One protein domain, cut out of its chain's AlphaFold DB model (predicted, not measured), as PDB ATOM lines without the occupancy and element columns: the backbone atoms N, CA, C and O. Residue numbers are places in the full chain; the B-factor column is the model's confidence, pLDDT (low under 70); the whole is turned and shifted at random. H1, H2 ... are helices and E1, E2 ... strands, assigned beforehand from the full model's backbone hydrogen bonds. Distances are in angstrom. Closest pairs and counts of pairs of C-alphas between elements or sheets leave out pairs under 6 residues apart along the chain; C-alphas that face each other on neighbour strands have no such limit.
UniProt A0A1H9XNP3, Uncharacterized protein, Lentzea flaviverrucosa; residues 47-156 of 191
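What this domain is: This is residues 47 to 156 of the 191 residues of an uncharacterized protein of Lentzea flaviverrucosa (UniProt A0A1H9XNP3). A compact head sits at one end of a very long helix, H4, whose residues 129 to 156 stick out as a free arm. In the head, H1, H2 and the hairpin E1 E2 gather about H4's first turns, with H3 near H2. The printed part has 110 residues, mostly helix, ordered H1 E1 E2 H2 H3 H4, and is extended: radius of gyration of the C-alphas 20.7 A, spans 71 by 33 by 27 A.

How they stand to each other: H1, residues 52 to 63, touches H4, residues 110 to 156, at a steep tilt of 53 degrees, closest at C-alphas 53 and 116, 4.7 A. In the antiparallel hairpin of E1, residues 75 to 79, and E2, residues 82 to 85, find N 77 and O 84 within hydrogen-bond range, 2.9 A. H2, residues 88 to 97, touches H4's residues 110 to 114 alone, closest at C-alphas 88 and 113, 6.2 A. H3, residues 100 to 104, is close to H2 but not clearly touching, C-alphas 101 and 95 being 6.8 A apart. O i to N i+4 pairs are within range throughout H1, H2 and H3, and 41 of 43 in H4.

Where its parts are: Find C-alpha 52 at (-31.152, -5.466, -10.268), where H1 begins. H4 runs 68.5 A to C-alpha 156 at (16.620, -29.601, -45.998).

The domain as a whole: The printed part has no cut; the link H1 to E1 is long, and residues 47 to 50 have pLDDT under 70.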
ATOM      1  N   ALA A  47     -31.160  -7.143   0.881       55.28
ATOM      2  CA  ALA A  47     -31.253  -6.852  -0.543       55.28
ATOM      3  C   ALA A  47     -30.084  -7.556  -1.249       55.28
ATOM      4  O   ALA A  47     -28.934  -7.409  -0.825       55.28
ATOM      5  N   SER A  48     -30.391  -8.385  -2.253       50.69
ATOM      6  CA  SER A  48     -29.387  -9.069  -3.071       50.69
ATOM      7  C   SER A  48     -28.250  -8.094  -3.378       50.69
ATOM      8  O   SER A  48     -28.491  -7.014  -3.916       50.69
ATOM      9  N   ALA A  49     -27.019  -8.459  -3.011       52.44
ATOM     10  CA  ALA A  49     -25.836  -7.605  -3.149       52.44
ATOM     11  C   ALA A  49     -25.541  -7.209  -4.610       52.44
ATOM     12  O   ALA A  49     -24.706  -6.344  -4.870       52.44
ATOM     13  N   VAL A  50     -26.229  -7.839  -5.567       56.19
ATOM     14  CA  VAL A  50     -26.182  -7.494  -6.981       56.19
ATOM     15  C   VAL A  50     -27.337  -6.538  -7.295       56.19
ATOM     16  O   VAL A  50     -28.500  -6.932  -7.147       56.19
ATOM     17  N   PRO A  51     -27.059  -5.300  -7.750       75.06
ATOM     18  CA  PRO A  51     -28.112  -4.379  -8.157       75.06
ATOM     19  C   PRO A  51     -28.913  -5.004  -9.304       75.06
ATOM     20  O   PRO A  51     -28.332  -5.560 -10.233       75.06
ATOM     21  N   PHE A  52     -30.244  -4.885  -9.267       79.81
ATOM     22  CA  PHE A  52     -31.152  -5.466 -10.268       79.81
ATOM     23  C   PHE A  52     -30.759  -5.134 -11.720       79.81
ATOM     24  O   PHE A  52     -30.949  -5.949 -12.616       79.81
ATOM     25  N   SER A  53     -30.147  -3.970 -11.957       79.75
ATOM     26  CA  SER A  53     -29.613  -3.571 -13.263       79.75
ATOM     27  C   SER A  53     -28.497  -4.482 -13.786       79.75
ATOM     28  O   SER A  53     -28.414  -4.690 -14.993       79.75
ATOM     29  N   ALA A  54     -27.658  -5.047 -12.916       80.62
ATOM     30  CA  ALA A  54     -26.611  -5.986 -13.310       80.62
ATOM     31  C   ALA A  54     -27.201  -7.350 -13.697       80.62
ATOM     32  O   ALA A  54     -26.848  -7.886 -14.744       80.62
ATOM     33  N   THR A  55     -28.168  -7.855 -12.927       84.56
ATOM     34  CA  THR A  55     -28.908  -9.080 -13.281       84.56
ATOM     35  C   THR A  55     -29.713  -8.893 -14.565       84.56
ATOM     36  O   THR A  55     -29.715  -9.758 -15.436       84.56
ATOM     37  N   LEU A  56     -30.361  -7.737 -14.732       86.81
ATOM     38  CA  LEU A  56     -31.052  -7.399 -15.972       86.81
ATOM     39  C   LEU A  56     -30.068  -7.323 -17.144       86.81
ATOM     40  O   LEU A  56     -30.389  -7.800 -18.222       86.81
ATOM     41  N   ALA A  57     -28.862  -6.788 -16.948       87.75
ATOM     42  CA  ALA A  57     -27.834  -6.783 -17.984       87.75
ATOM     43  C   ALA A  57     -27.398  -8.202 -18.392       87.75
ATOM     44  O   ALA A  57     -27.169  -8.438 -19.577       87.75
ATOM     45  N   ASP A  58     -27.314  -9.151 -17.453       87.25
ATOM     46  CA  ASP A  58     -27.058 -10.566 -17.769       87.25
ATOM     47  C   ASP A  58     -28.193 -11.165 -18.613       87.25
ATOM     48  O   ASP A  58     -27.941 -11.789 -19.644       87.25
ATOM     49  N   LEU A  59     -29.445 -10.916 -18.221       89.31
ATOM     50  CA  LEU A  59     -30.622 -11.385 -18.957       89.31
ATOM     51  C   LEU A  59     -30.699 -10.790 -20.365       89.31
ATOM     52  O   LEU A  59     -30.947 -11.516 -21.322       89.31
ATOM     53  N   LEU A  60     -30.436  -9.490 -20.509       90.25
ATOM     54  CA  LEU A  60     -30.374  -8.831 -21.812       90.25
ATOM     55  C   LEU A  60     -29.260  -9.418 -22.682       90.25
ATOM     56  O   LEU A  60     -29.475  -9.647 -23.869       90.25
ATOM     57  N   GLY A  61     -28.095  -9.703 -22.097       88.06
ATOM     58  CA  GLY A  61     -27.017 -10.399 -22.794       88.06
ATOM     59  C   GLY A  61     -27.458 -11.766 -23.319       88.06
ATOM     60  O   GLY A  61     -27.160 -12.097 -24.459       88.06
ATOM     61  N   ALA A  62     -28.216 -12.525 -22.524       88.69
ATOM     62  CA  ALA A  62     -28.703 -13.850 -22.899       88.69
ATOM     63  C   ALA A  62     -29.833 -13.817 -23.943       88.69
ATOM     64  O   ALA A  62     -29.789 -14.570 -24.913       88.69
ATOM     65  N   TRP A  63     -30.837 -12.951 -23.773       90.25
ATOM     66  CA  TRP A  63     -31.982 -12.865 -24.689       90.25
ATOM     67  C   TRP A  63     -31.596 -12.367 -26.074       90.25
ATOM     68  O   TRP A  63     -32.210 -12.767 -27.059       90.25
ATOM     69  N   PHE A  64     -30.592 -11.494 -26.137       92.88
ATOM     70  CA  PHE A  64     -30.185 -10.838 -27.368       92.88
ATOM     71  C   PHE A  64     -28.829 -11.323 -27.891       92.88
ATOM     72  O   PHE A  64     -28.218 -10.649 -28.722       92.88
ATOM     73  N   ALA A  65     -28.344 -12.474 -27.416       89.12
ATOM     74  CA  ALA A  65     -27.062 -13.028 -27.831       89.12
ATOM     75  C   ALA A  65     -27.048 -13.413 -29.330       89.12
ATOM     76  O   ALA A  65     -27.996 -14.031 -29.819       89.12
ATOM     77  N   PRO A  66     -25.949 -13.150 -30.063       91.69
ATOM     78  CA  PRO A  66     -24.767 -12.399 -29.637       91.69
ATOM     79  C   PRO A  66     -25.031 -10.888 -29.608       91.69
ATOM     80  O   PRO A  66     -25.700 -10.354 -30.494       91.69
ATOM     81  N   VAL A  67     -24.454 -10.202 -28.616       92.88
ATOM     82  CA  VAL A  67     -24.535  -8.742 -28.488       92.88
ATOM     83  C   VAL A  67     -23.227  -8.110 -28.944       92.88
ATOM     84  O   VAL A  67     -22.154  -8.470 -28.471       92.88
ATOM     85  N   THR A  68     -23.309  -7.133 -29.839       93.25
ATOM     86  CA  THR A  68     -22.158  -6.403 -30.369       93.25
ATOM     87  C   THR A  68     -22.311  -4.906 -30.139       93.25
ATOM     88  O   THR A  68     -23.392  -4.329 -30.260       93.25
ATOM     89  N   ALA A  69     -21.203  -4.258 -29.779       92.25
ATOM     90  CA  ALA A  69     -21.129  -2.806 -29.677       92.25
ATOM     91  C   ALA A  69     -20.571  -2.225 -30.985       92.25
ATOM     92  O   ALA A  69     -19.446  -2.551 -31.382       92.25
ATOM     93  N   GLY A  70     -21.368  -1.372 -31.629       87.56
ATOM     94  CA  GLY A  70     -20.980  -0.582 -32.791       87.56
ATOM     95  C   GLY A  70     -20.042   0.567 -32.425       87.56
ATOM     96  O   GLY A  70     -19.939   0.981 -31.263       87.56
ATOM     97  N   ASP A  71     -19.349   1.092 -33.433       82.88
ATOM     98  CA  ASP A  71     -18.358   2.164 -33.262       82.88
ATOM     99  C   ASP A  71     -19.019   3.523 -32.949       82.88
ATOM    100  O   ASP A  71     -18.423   4.382 -32.304       82.88
ATOM    101  N   ASP A  72     -20.291   3.684 -33.321       85.06
ATOM    102  CA  ASP A  72     -21.169   4.811 -32.984       85.06
ATOM    103  C   ASP A  72     -21.760   4.723 -31.560       85.06
ATOM    104  O   ASP A  72     -22.537   5.582 -31.143       85.06
ATOM    105  N   GLY A  73     -21.407   3.682 -30.800       79.94
ATOM    106  CA  GLY A  73     -21.967   3.410 -29.478       79.94
ATOM    107  C   GLY A  73     -23.338   2.735 -29.511       79.94
ATOM    108  O   GLY A  73     -23.913   2.501 -28.444       79.94
ATOM    109  N   SER A  74     -23.852   2.388 -30.695       89.88
ATOM    110  CA  SER A  74     -25.046   1.559 -30.810       89.88
ATOM    111  C   SER A  74     -24.779   0.159 -30.258       89.88
ATOM    112  O   SER A  74     -23.672  -0.380 -30.332       89.88
ATOM    113  N   LEU A  75     -25.809  -0.430 -29.661       93.88
ATOM    114  CA  LEU A  75     -25.758  -1.791 -29.161       93.88
ATOM    115  C   LEU A  75     -26.688  -2.635 -30.023       93.88
ATOM    116  O   LEU A  75     -27.882  -2.348 -30.118       93.88
ATOM    117  N   LEU A  76     -26.133  -3.641 -30.682       94.94
ATOM    118  CA  LEU A  76     -26.854  -4.547 -31.562       94.94
ATOM    119  C   LEU A  76     -26.927  -5.911 -30.894       94.94
ATOM    120  O   LEU A  76     -25.963  -6.369 -30.291       94.94
ATOM    121  N   GLY A  77     -28.075  -6.556 -30.993       94.06
ATOM    122  CA  GLY A  77     -28.269  -7.925 -30.547       94.06
ATOM    123  C   GLY A  77     -29.039  -8.718 -31.587       94.06
ATOM    124  O   GLY A  77     -29.390  -8.201 -32.654       94.06
ATOM    125  N   ARG A  78     -29.336  -9.972 -31.268       94.25
ATOM    126  CA  ARG A  78     -30.129 -10.848 -32.122       94.25
ATOM    127  C   ARG A  78     -31.397 -11.285 -31.411       94.25
ATOM    128  O   ARG A  78     -31.328 -11.812 -30.312       94.25
ATOM    129  N   LEU A  79     -32.543 -11.095 -32.052       91.38
ATOM    130  CA  LEU A  79     -33.833 -11.571 -31.562       91.38
ATOM    131  C   LEU A  79     -34.548 -12.303 -32.697       91.38
ATOM    132  O   LEU A  79     -34.636 -11.776 -33.803       91.38
ATOM    133  N   ASP A  80     -35.003 -13.530 -32.440       87.56
ATOM    134  CA  ASP A  80     -35.727 -14.366 -33.413       87.56
ATOM    135  C   ASP A  80     -35.019 -14.484 -34.777       87.56
ATOM    136  O   ASP A  80     -35.624 -14.479 -35.847       87.56
ATOM    137  N   GLY A  81     -33.687 -14.562 -34.744       88.75
ATOM    138  CA  GLY A  81     -32.849 -14.675 -35.936       88.75
ATOM    139  C   GLY A  81     -32.509 -13.350 -36.624       88.75
ATOM    140  O   GLY A  81     -31.558 -13.348 -37.411       88.75
ATOM    141  N   ALA A  82     -33.178 -12.244 -36.284       91.50
ATOM    142  CA  ALA A  82     -32.954 -10.915 -36.849       91.50
ATOM    143  C   ALA A  82     -32.026 -10.053 -35.979       91.50
ATOM    144  O   ALA A  82     -32.051 -10.129 -34.749       91.50
ATOM    145  N   THR A  83     -31.221  -9.205 -36.619       93.81
ATOM    146  CA  THR A  83     -30.416  -8.196 -35.919       93.81
ATOM    147  C   THR A  83     -31.311  -7.042 -35.491       93.81
ATOM    148  O   THR A  83     -32.019  -6.460 -36.312       93.81
ATOM    149  N   VAL A  84     -31.263  -6.696 -34.208       94.25
ATOM    150  CA  VAL A  84     -32.071  -5.631 -33.614       94.25
ATOM    151  C   VAL A  84     -31.197  -4.677 -32.816       94.25
ATOM    152  O   VAL A  84     -30.249  -5.083 -32.149       94.25
ATOM    153  N   GLN A  85     -31.535  -3.391 -32.855       94.75
ATOM    154  CA  GLN A  85     -30.886  -2.401 -32.005       94.75
ATOM    155  C   GLN A  85     -31.475  -2.457 -30.591       94.75
ATOM    156  O   GLN A  85     -32.692  -2.342 -30.395       94.75
ATOM    157  N   LEU A  86     -30.602  -2.612 -29.597       93.62
ATOM    158  CA  LEU A  86     -30.944  -2.652 -28.181       93.62
ATOM    159  C   LEU A  86     -31.181  -1.239 -27.661       93.62
ATOM    160  O   LEU A  86     -30.277  -0.533 -27.223       93.62
ATOM    161  N   THR A  87     -32.446  -0.842 -27.713       94.12
ATOM    162  CA  THR A  87     -32.951   0.410 -27.154       94.12
ATOM    163  C   THR A  87     -34.000   0.112 -26.086       94.12
ATOM    164  O   THR A  87     -34.561  -0.987 -26.041       94.12
ATOM    165  N   VAL A  88     -34.303   1.094 -25.231       93.12
ATOM    166  CA  VAL A  88     -35.365   0.955 -24.218       93.12
ATOM    167  C   VAL A  88     -36.704   0.523 -24.850       93.12
ATOM    168  O   VAL A  88     -37.292  -0.435 -24.345       93.12
ATOM    169  N   PRO A  89     -37.175   1.122 -25.968       93.38
ATOM    170  CA  PRO A  89     -38.380   0.657 -26.657       93.38
ATOM    171  C   PRO A  89     -38.319  -0.803 -27.117       93.38
ATOM    172  O   PRO A  89     -39.261  -1.552 -26.854       93.38
ATOM    173  N   THR A  90     -37.220  -1.227 -27.755       92.69
ATOM    174  CA  THR A  90     -37.058  -2.607 -28.247       92.69
ATOM    175  C   THR A  90     -37.139  -3.614 -27.099       92.69
ATOM    176  O   THR A  90     -37.872  -4.600 -27.173       92.69
ATOM    177  N   ILE A  91     -36.428  -3.338 -26.003       92.25
ATOM    178  CA  ILE A  91     -36.391  -4.208 -24.823       92.25
ATOM    179  C   ILE A  91     -37.762  -4.264 -24.156       92.25
ATOM    180  O   ILE A  91     -38.241  -5.345 -23.821       92.25
ATOM    181  N   ARG A  92     -38.433  -3.118 -24.000       91.12
ATOM    182  CA  ARG A  92     -39.782  -3.073 -23.424       91.12
ATOM    183  C   ARG A  92     -40.767  -3.889 -24.254       91.12
ATOM    184  O   ARG A  92     -41.599  -4.595 -23.687       91.12
ATOM    185  N   GLN A  93     -40.680  -3.789 -25.578       90.62
ATOM    186  CA  GLN A  93     -41.531  -4.562 -26.471       90.62
ATOM    187  C   GLN A  93     -41.292  -6.063 -26.286       90.62
ATOM    188  O   GLN A  93     -42.257  -6.794 -26.090       90.62
ATOM    189  N   HIS A  94     -40.032  -6.498 -26.250       90.00
ATOM    190  CA  HIS A  94     -39.682  -7.898 -26.008       90.00
ATOM    191  C   HIS A  94     -40.192  -8.409 -24.650       90.00
ATOM    192  O   HIS A  94     -40.838  -9.450 -24.572       90.00
ATOM    193  N   VAL A  95     -39.979  -7.640 -23.577       88.50
ATOM    194  CA  VAL A  95     -40.455  -7.972 -22.222       88.50
ATOM    195  C   VAL A  95     -41.974  -8.165 -22.189       88.50
ATOM    196  O   VAL A  95     -42.468  -9.060 -21.499       88.50
ATOM    197  N   ARG A  96     -42.719  -7.348 -22.948       87.62
ATOM    198  CA  ARG A  96     -44.178  -7.465 -23.083       87.62
ATOM    199  C   ARG A  96     -44.579  -8.702 -23.880       87.62
ATOM    200  O   ARG A  96     -45.441  -9.444 -23.422       87.62
ATOM    201  N   THR A  97     -43.972  -8.934 -25.044       86.88
ATOM    202  CA  THR A  97     -44.343 -10.057 -25.920       86.88
ATOM    203  C   THR A  97     -43.994 -11.410 -25.308       86.88
ATOM    204  O   THR A  97     -44.771 -12.348 -25.435       86.88
ATOM    205  N   ALA A  98     -42.870 -11.507 -24.598       84.75
ATOM    206  CA  ALA A  98     -42.421 -12.736 -23.945       84.75
ATOM    207  C   ALA A  98     -43.011 -12.943 -22.532       84.75
ATOM    208  O   ALA A  98     -42.679 -13.919 -21.863       84.75
ATOM    209  N   ASN A  99     -43.895 -12.048 -22.070       81.50
ATOM    210  CA  ASN A  99     -44.527 -12.096 -20.744       81.50
ATOM    211  C   ASN A  99     -43.524 -12.226 -19.573       81.50
ATOM    212  O   ASN A  99     -43.777 -12.886 -18.561       81.50
ATOM    213  N   VAL A 100     -42.369 -11.574 -19.710       80.19
ATOM    214  CA  VAL A 100     -41.217 -11.710 -18.803       80.19
ATOM    215  C   VAL A 100     -41.532 -11.201 -17.395       80.19
ATOM    216  O   VAL A 100     -41.084 -11.781 -16.413       80.19
ATOM    217  N   VAL A 101     -42.342 -10.145 -17.273       80.75
ATOM    218  CA  VAL A 101     -42.729  -9.569 -15.970       80.75
ATOM    219  C   VAL A 101     -43.451 -10.597 -15.098       80.75
ATOM    220  O   VAL A 101     -43.170 -10.700 -13.907       80.75
ATOM    221  N   THR A 102     -44.337 -11.394 -15.695       76.44
ATOM    222  CA  THR A 102     -45.078 -12.443 -14.981       76.44
ATOM    223  C   THR A 102     -44.157 -13.586 -14.560       76.44
ATOM    224  O   THR A 102     -44.334 -14.153 -13.488       76.44
ATOM    225  N   GLN A 103     -43.149 -13.903 -15.377       76.75
ATOM    226  CA  GLN A 103     -42.177 -14.963 -15.093       76.75
ATOM    227  C   GLN A 103     -41.170 -14.563 -14.010       76.75
ATOM    228  O   GLN A 103     -40.813 -15.383 -13.170       76.75
ATOM    229  N   LEU A 104     -40.711 -13.310 -14.026       75.69
ATOM    230  CA  LEU A 104     -39.724 -12.801 -13.074       75.69
ATOM    231  C   LEU A 104     -40.352 -12.294 -11.771       75.69
ATOM    232  O   LEU A 104     -39.630 -12.074 -10.804       75.69
ATOM    233  N   GLY A 105     -41.666 -12.050 -11.741       78.25
ATOM    234  CA  GLY A 105     -42.354 -11.463 -10.587       78.25
ATOM    235  C   GLY A 105     -41.909 -10.029 -10.261       78.25
ATOM    236  O   GLY A 105     -42.233  -9.512  -9.195       78.25
ATOM    237  N   VAL A 106     -41.163  -9.380 -11.164       78.19
ATOM    238  CA  VAL A 106     -40.581  -8.045 -10.982       78.19
ATOM    239  C   VAL A 106     -40.910  -7.170 -12.184       78.19
ATOM    240  O   VAL A 106     -40.792  -7.583 -13.339       78.19
ATOM    241  N   GLN A 107     -41.294  -5.926 -11.905       81.81
ATOM    242  CA  GLN A 107     -41.521  -4.917 -12.931       81.81
ATOM    243  C   GLN A 107     -40.188  -4.423 -13.497       81.81
ATOM    244  O   GLN A 107     -39.361  -3.855 -12.784       81.81
ATOM    245  N   ILE A 108     -39.999  -4.601 -14.805       84.44
ATOM    246  CA  ILE A 108     -38.856  -4.036 -15.522       84.44
ATOM    247  C   ILE A 108     -39.210  -2.601 -15.913       84.44
ATOM    248  O   ILE A 108     -40.009  -2.367 -16.819       84.44
ATOM    249  N   THR A 109     -38.624  -1.634 -15.207       87.31
ATOM    250  CA  THR A 109     -38.826  -0.206 -15.471       87.31
ATOM    251  C   THR A 109     -37.848   0.320 -16.517       87.31
ATOM    252  O   THR A 109     -36.760  -0.221 -16.718       87.31
ATOM    253  N   ASP A 110     -38.191   1.442 -17.147       89.00
ATOM    254  CA  ASP A 110     -37.302   2.119 -18.100       89.00
ATOM    255  C   ASP A 110     -35.986   2.562 -17.466       89.00
ATOM    256  O   ASP A 110     -34.936   2.484 -18.100       89.00
ATOM    257  N   ALA A 111     -36.032   2.986 -16.203       86.12
ATOM    258  CA  ALA A 111     -34.845   3.333 -15.437       86.12
ATOM    259  C   ALA A 111     -33.928   2.114 -15.249       86.12
ATOM    260  O   ALA A 111     -32.716   2.231 -15.425       86.12
ATOM    261  N   ALA A 112     -34.494   0.933 -14.967       86.50
ATOM    262  CA  ALA A 112     -33.720  -0.300 -14.854       86.50
ATOM    263  C   ALA A 112     -33.073  -0.689 -16.191       86.50
ATOM    264  O   ALA A 112     -31.886  -1.015 -16.216       86.50
ATOM    265  N   ILE A 113     -33.808  -0.589 -17.306       90.38
ATOM    266  CA  ILE A 113     -33.264  -0.853 -18.649       90.38
ATOM    267  C   ILE A 113     -32.150   0.148 -18.979       90.38
ATOM    268  O   ILE A 113     -31.076  -0.242 -19.431       90.38
ATOM    269  N   THR A 114     -32.371   1.432 -18.700       92.06
ATOM    270  CA  THR A 114     -31.393   2.503 -18.943       92.06
ATOM    271  C   THR A 114     -30.124   2.312 -18.111       92.06
ATOM    272  O   THR A 114     -29.031   2.579 -18.597       92.06
ATOM    273  N   ALA A 115     -30.242   1.806 -16.881       87.75
ATOM    274  CA  ALA A 115     -29.100   1.466 -16.034       87.75
ATOM    275  C   ALA A 115     -28.382   0.178 -16.480       87.75
ATOM    276  O   ALA A 115     -27.170   0.059 -16.300       87.75
ATOM    277  N   ALA A 116     -29.106  -0.782 -17.061       88.94
ATOM    278  CA  ALA A 116     -28.553  -2.049 -17.538       88.94
ATOM    279  C   ALA A 116     -27.805  -1.905 -18.875       88.94
ATOM    280  O   ALA A 116     -26.746  -2.507 -19.048       88.94
ATOM    281  N   LEU A 117     -28.308  -1.084 -19.804       91.25
ATOM    282  CA  LEU A 117     -27.730  -0.915 -21.143       91.25
ATOM    283  C   LEU A 117     -26.220  -0.588 -21.129       91.25
ATOM    284  O   LEU A 117     -25.472  -1.309 -21.786       91.25
ATOM    285  N   PRO A 118     -25.715   0.383 -20.337       90.94
ATOM    286  CA  PRO A 118     -24.281   0.661 -20.249       90.94
ATOM    287  C   PRO A 118     -23.442  -0.523 -19.755       90.94
ATOM    288  O   PRO A 118     -22.284  -0.661 -20.153       90.94
ATOM    289  N   ILE A 119     -24.001  -1.372 -18.887       91.38
ATOM    290  CA  ILE A 119     -23.323  -2.578 -18.391       91.38
ATOM    291  C   ILE A 119     -23.162  -3.570 -19.544       91.38
ATOM    292  O   ILE A 119     -22.058  -4.070 -19.767       91.38
ATOM    293  N   VAL A 120     -24.231  -3.800 -20.314       92.25
ATOM    294  CA  VAL A 120     -24.191  -4.661 -21.505       92.25
ATOM    295  C   VAL A 120     -23.208  -4.109 -22.536       92.25
ATOM    296  O   VAL A 120     -22.368  -4.853 -23.032       92.25
ATOM    297  N   THR A 121     -23.223  -2.800 -22.798       92.19
ATOM    298  CA  THR A 121     -22.278  -2.163 -23.727       92.19
ATOM    299  C   THR A 121     -20.827  -2.379 -23.311       92.19
ATOM    300  O   THR A 121     -19.997  -2.724 -24.149       92.19
ATOM    301  N   ARG A 122     -20.492  -2.200 -22.026       90.88
ATOM    302  CA  ARG A 122     -19.126  -2.432 -21.525       90.88
ATOM    303  C   ARG A 122     -18.699  -3.887 -21.696       90.88
ATOM    304  O   ARG A 122     -17.558  -4.134 -22.071       90.88
ATOM    305  N   ARG A 123     -19.606  -4.835 -21.452       91.00
ATOM    306  CA  ARG A 123     -19.335  -6.266 -21.634       91.00
ATOM    307  C   ARG A 123     -19.129  -6.626 -23.100       91.00
ATOM    308  O   ARG A 123     -18.114  -7.231 -23.408       91.00
ATOM    309  N   ALA A 124     -20.002  -6.162 -23.991       90.88
ATOM    310  CA  ALA A 124     -19.867  -6.386 -25.430       90.88
ATOM    311  C   ALA A 124     -18.553  -5.803 -25.983       90.88
ATOM    312  O   ALA A 124     -17.899  -6.416 -26.822       90.88
ATOM    313  N   LYS A 125     -18.118  -4.637 -25.481       91.12
ATOM    314  CA  LYS A 125     -16.798  -4.075 -25.815       91.12
ATOM    315  C   LYS A 125     -15.654  -4.947 -25.302       91.12
ATOM    316  O   LYS A 125     -14.752  -5.257 -26.069       91.12
ATOM    317  N   ALA A 126     -15.718  -5.383 -24.045       90.12
ATOM    318  CA  ALA A 126     -14.704  -6.259 -23.467       90.12
ATOM    319  C   ALA A 126     -14.618  -7.618 -24.189       90.12
ATOM    320  O   ALA A 126     -13.529  -8.160 -24.351       90.12
ATOM    321  N   GLU A 127     -15.743  -8.173 -24.637       89.31
ATOM    322  CA  GLU A 127     -15.778  -9.388 -25.461       89.31
ATOM    323  C   GLU A 127     -15.143  -9.151 -26.832       89.31
ATOM    324  O   GLU A 127     -14.256  -9.905 -27.220       89.31
ATOM    325  N   ARG A 128     -15.481  -8.042 -27.505       89.62
ATOM    326  CA  ARG A 128     -14.840  -7.657 -28.771       89.62
ATOM    327  C   ARG A 128     -13.326  -7.501 -28.625       89.62
ATOM    328  O   ARG A 128     -12.581  -7.980 -29.473       89.62
ATOM    329  N   GLU A 129     -12.857  -6.862 -27.557       89.69
ATOM    330  CA  GLU A 129     -11.424  -6.737 -27.266       89.69
ATOM    331  C   GLU A 129     -10.766  -8.106 -27.053       89.69
ATOM    332  O   GLU A 129      -9.694  -8.365 -27.600       89.69
ATOM    333  N   ARG A 130     -11.417  -9.016 -26.318       91.44
ATOM    334  CA  ARG A 130     -10.925 -10.392 -26.133       91.44
ATOM    335  C   ARG A 130     -10.838 -11.150 -27.453       91.44
ATOM    336  O   ARG A 130      -9.851 -11.848 -27.671       91.44
ATOM    337  N   ASP A 131     -11.829 -11.001 -28.323       90.88
ATOM    338  CA  ASP A 131     -11.850 -11.658 -29.628       90.88
ATOM    339  C   ASP A 131     -10.734 -11.146 -30.542       90.88
ATOM    340  O   ASP A 131     -10.083 -11.950 -31.213       90.88
ATOM    341  N   VAL A 132     -10.471  -9.834 -30.521       93.56
ATOM    342  CA  VAL A 132      -9.347  -9.216 -31.242       93.56
ATOM    343  C   VAL A 132      -8.020  -9.761 -30.724       93.56
ATOM    344  O   VAL A 132      -7.231 -10.281 -31.507       93.56
ATOM    345  N   VAL A 133      -7.803  -9.756 -29.407       95.12
ATOM    346  CA  VAL A 133      -6.571 -10.294 -28.806       95.12
ATOM    347  C   VAL A 133      -6.395 -11.781 -29.127       95.12
ATOM    348  O   VAL A 133      -5.292 -12.237 -29.431       95.12
ATOM    349  N   ALA A 134      -7.476 -12.561 -29.094       94.44
ATOM    350  CA  ALA A 134      -7.438 -13.972 -29.457       94.44
ATOM    351  C   ALA A 134      -7.124 -14.183 -30.948       94.44
ATOM    352  O   ALA A 134      -6.443 -15.152 -31.292       94.44
ATOM    353  N   ALA A 135      -7.612 -13.303 -31.828       94.69
ATOM    354  CA  ALA A 135      -7.304 -13.325 -33.253       94.69
ATOM    355  C   ALA A 135      -5.835 -12.985 -33.520       94.69
ATOM    356  O   ALA A 135      -5.174 -13.735 -34.237       94.69
ATOM    357  N   ASP A 136      -5.304 -11.952 -32.871       94.50
ATOM    358  CA  ASP A 136      -3.895 -11.574 -32.982       94.50
ATOM    359  C   ASP A 136      -2.979 -12.700 -32.494       94.50
ATOM    360  O   ASP A 136      -2.043 -13.097 -33.185       94.50
ATOM    361  N   ALA A 137      -3.308 -13.316 -31.355       95.19
ATOM    362  CA  ALA A 137      -2.547 -14.447 -30.834       95.19
ATOM    363  C   ALA A 137      -2.584 -15.679 -31.760       95.19
ATOM    364  O   ALA A 137      -1.629 -16.457 -31.772       95.19
ATOM    365  N   ARG A 138      -3.676 -15.895 -32.511       95.25
ATOM    366  CA  ARG A 138      -3.740 -16.935 -33.556       95.25
ATOM    367  C   ARG A 138      -2.824 -16.580 -34.723       95.25
ATOM    368  O   ARG A 138      -1.989 -17.402 -35.084       95.25
ATOM    369  N   ALA A 139      -2.918 -15.353 -35.229       95.56
ATOM    370  CA  ALA A 139      -2.093 -14.883 -36.337       95.56
ATOM    371  C   ALA A 139      -0.592 -14.941 -36.006       95.56
ATOM    372  O   ALA A 139       0.221 -15.327 -36.841       95.56
ATOM    373  N   ASP A 140      -0.204 -14.602 -34.776       95.00
ATOM    374  CA  ASP A 140       1.188 -14.683 -34.338       95.00
ATOM    375  C   ASP A 140       1.705 -16.125 -34.268       95.00
ATOM    376  O   ASP A 140       2.871 -16.365 -34.584       95.00
ATOM    377  N   ARG A 141       0.861 -17.091 -33.881       95.06
ATOM    378  CA  ARG A 141       1.227 -18.515 -33.933       95.06
ATOM    379  C   ARG A 141       1.420 -18.983 -35.370       95.06
ATOM    380  O   ARG A 141       2.468 -19.541 -35.664       95.06
ATOM    381  N   GLU A 142       0.485 -18.659 -36.259       95.31
ATOM    382  CA  GLU A 142       0.579 -19.003 -37.685       95.31
ATOM    383  C   GLU A 142       1.858 -18.436 -38.321       95.31
ATOM    384  O   GLU A 142       2.554 -19.127 -39.060       95.31
ATOM    385  N   ARG A 143       2.242 -17.195 -37.985       95.06
ATOM    386  CA  ARG A 143       3.505 -16.608 -38.467       95.06
ATOM    387  C   ARG A 143       4.741 -17.352 -37.962       95.06
ATOM    388  O   ARG A 143       5.716 -17.452 -38.702       95.06
ATOM    389  N   ARG A 144       4.732 -17.831 -36.712       95.44
ATOM    390  CA  ARG A 144       5.849 -18.606 -36.147       95.44
ATOM    391  C   ARG A 144       5.963 -19.971 -36.809       95.44
ATOM    392  O   ARG A 144       7.057 -20.328 -37.218       95.44
ATOM    393  N   GLU A 145       4.844 -20.668 -36.979       95.62
ATOM    394  CA  GLU A 145       4.794 -21.958 -37.677       95.62
ATOM    395  C   GLU A 145       5.334 -21.825 -39.110       95.62
ATOM    396  O   GLU A 145       6.214 -22.579 -39.512       95.62
ATOM    397  N   LEU A 146       4.920 -20.784 -39.844       95.75
ATOM    398  CA  LEU A 146       5.455 -20.511 -41.181       95.75
ATOM    399  C   LEU A 146       6.962 -20.211 -41.180       95.75
ATOM    400  O   LEU A 146       7.665 -20.614 -42.104       95.75
ATOM    401  N   ALA A 147       7.475 -19.499 -40.173       96.44
ATOM    402  CA  ALA A 147       8.908 -19.235 -40.060       96.44
ATOM    403  C   ALA A 147       9.703 -20.523 -39.776       96.44
ATOM    404  O   ALA A 147      10.742 -20.752 -40.397       96.44
ATOM    405  N   GLU A 148       9.192 -21.386 -38.896       96.62
ATOM    406  CA  GLU A 148       9.778 -22.696 -38.601       96.62
ATOM    407  C   GLU A 148       9.785 -23.600 -39.844       96.62
ATOM    408  O   GLU A 148      10.810 -24.216 -40.153       96.62
ATOM    409  N   ASP A 149       8.694 -23.621 -40.611       95.69
ATOM    410  CA  ASP A 149       8.597 -24.369 -41.867       95.69
ATOM    411  C   ASP A 149       9.635 -23.902 -42.898       95.69
ATOM    412  O   ASP A 149      10.272 -24.728 -43.564       95.69
ATOM    413  N   VAL A 150       9.854 -22.588 -43.009       97.06
ATOM    414  CA  VAL A 150      10.891 -22.018 -43.882       97.06
ATOM    415  C   VAL A 150      12.283 -22.452 -43.424       97.06
ATOM    416  O   VAL A 150      13.066 -22.927 -44.247       97.06
ATOM    417  N   GLU A 151      12.593 -22.383 -42.127       95.81
ATOM    418  CA  GLU A 151      13.889 -22.843 -41.613       95.81
ATOM    419  C   GLU A 151      14.130 -24.334 -41.879       95.81
ATOM    420  O   GLU A 151      15.241 -24.746 -42.233       95.81
ATOM    421  N   VAL A 152      13.105 -25.170 -41.695       97.00
ATOM    422  CA  VAL A 152      13.184 -26.609 -41.975       97.00
ATOM    423  C   VAL A 152      13.408 -26.847 -43.468       97.00
ATOM    424  O   VAL A 152      14.258 -27.665 -43.837       97.00
ATOM    425  N   ALA A 153      12.705 -26.116 -44.335       96.12
ATOM    426  CA  ALA A 153      12.881 -26.195 -45.780       96.12
ATOM    427  C   ALA A 153      14.293 -25.768 -46.212       96.12
ATOM    428  O   ALA A 153      14.914 -26.450 -47.032       96.12
ATOM    429  N   GLU A 154      14.843 -24.704 -45.626       96.75
ATOM    430  CA  GLU A 154      16.207 -24.240 -45.894       96.75
ATOM    431  C   GLU A 154      17.264 -25.250 -45.436       96.75
ATOM    432  O   GLU A 154      18.168 -25.586 -46.207       96.75
ATOM    433  N   LYS A 155      17.130 -25.795 -44.218       96.50
ATOM    434  CA  LYS A 155      18.013 -26.857 -43.702       96.50
ATOM    435  C   LYS A 155      17.979 -28.077 -44.616       96.50
ATOM    436  O   LYS A 155      19.028 -28.599 -44.989       96.50
ATOM    437  N   ARG A 156      16.786 -28.495 -45.049       96.38
ATOM    438  CA  ARG A 156      16.620 -29.601 -45.998       96.38
ATOM    439  C   ARG A 156      17.277 -29.295 -47.344       96.38
ATOM    440  O   ARG A 156      18.000 -30.135 -47.866       96.38
TER     441      ARG A 156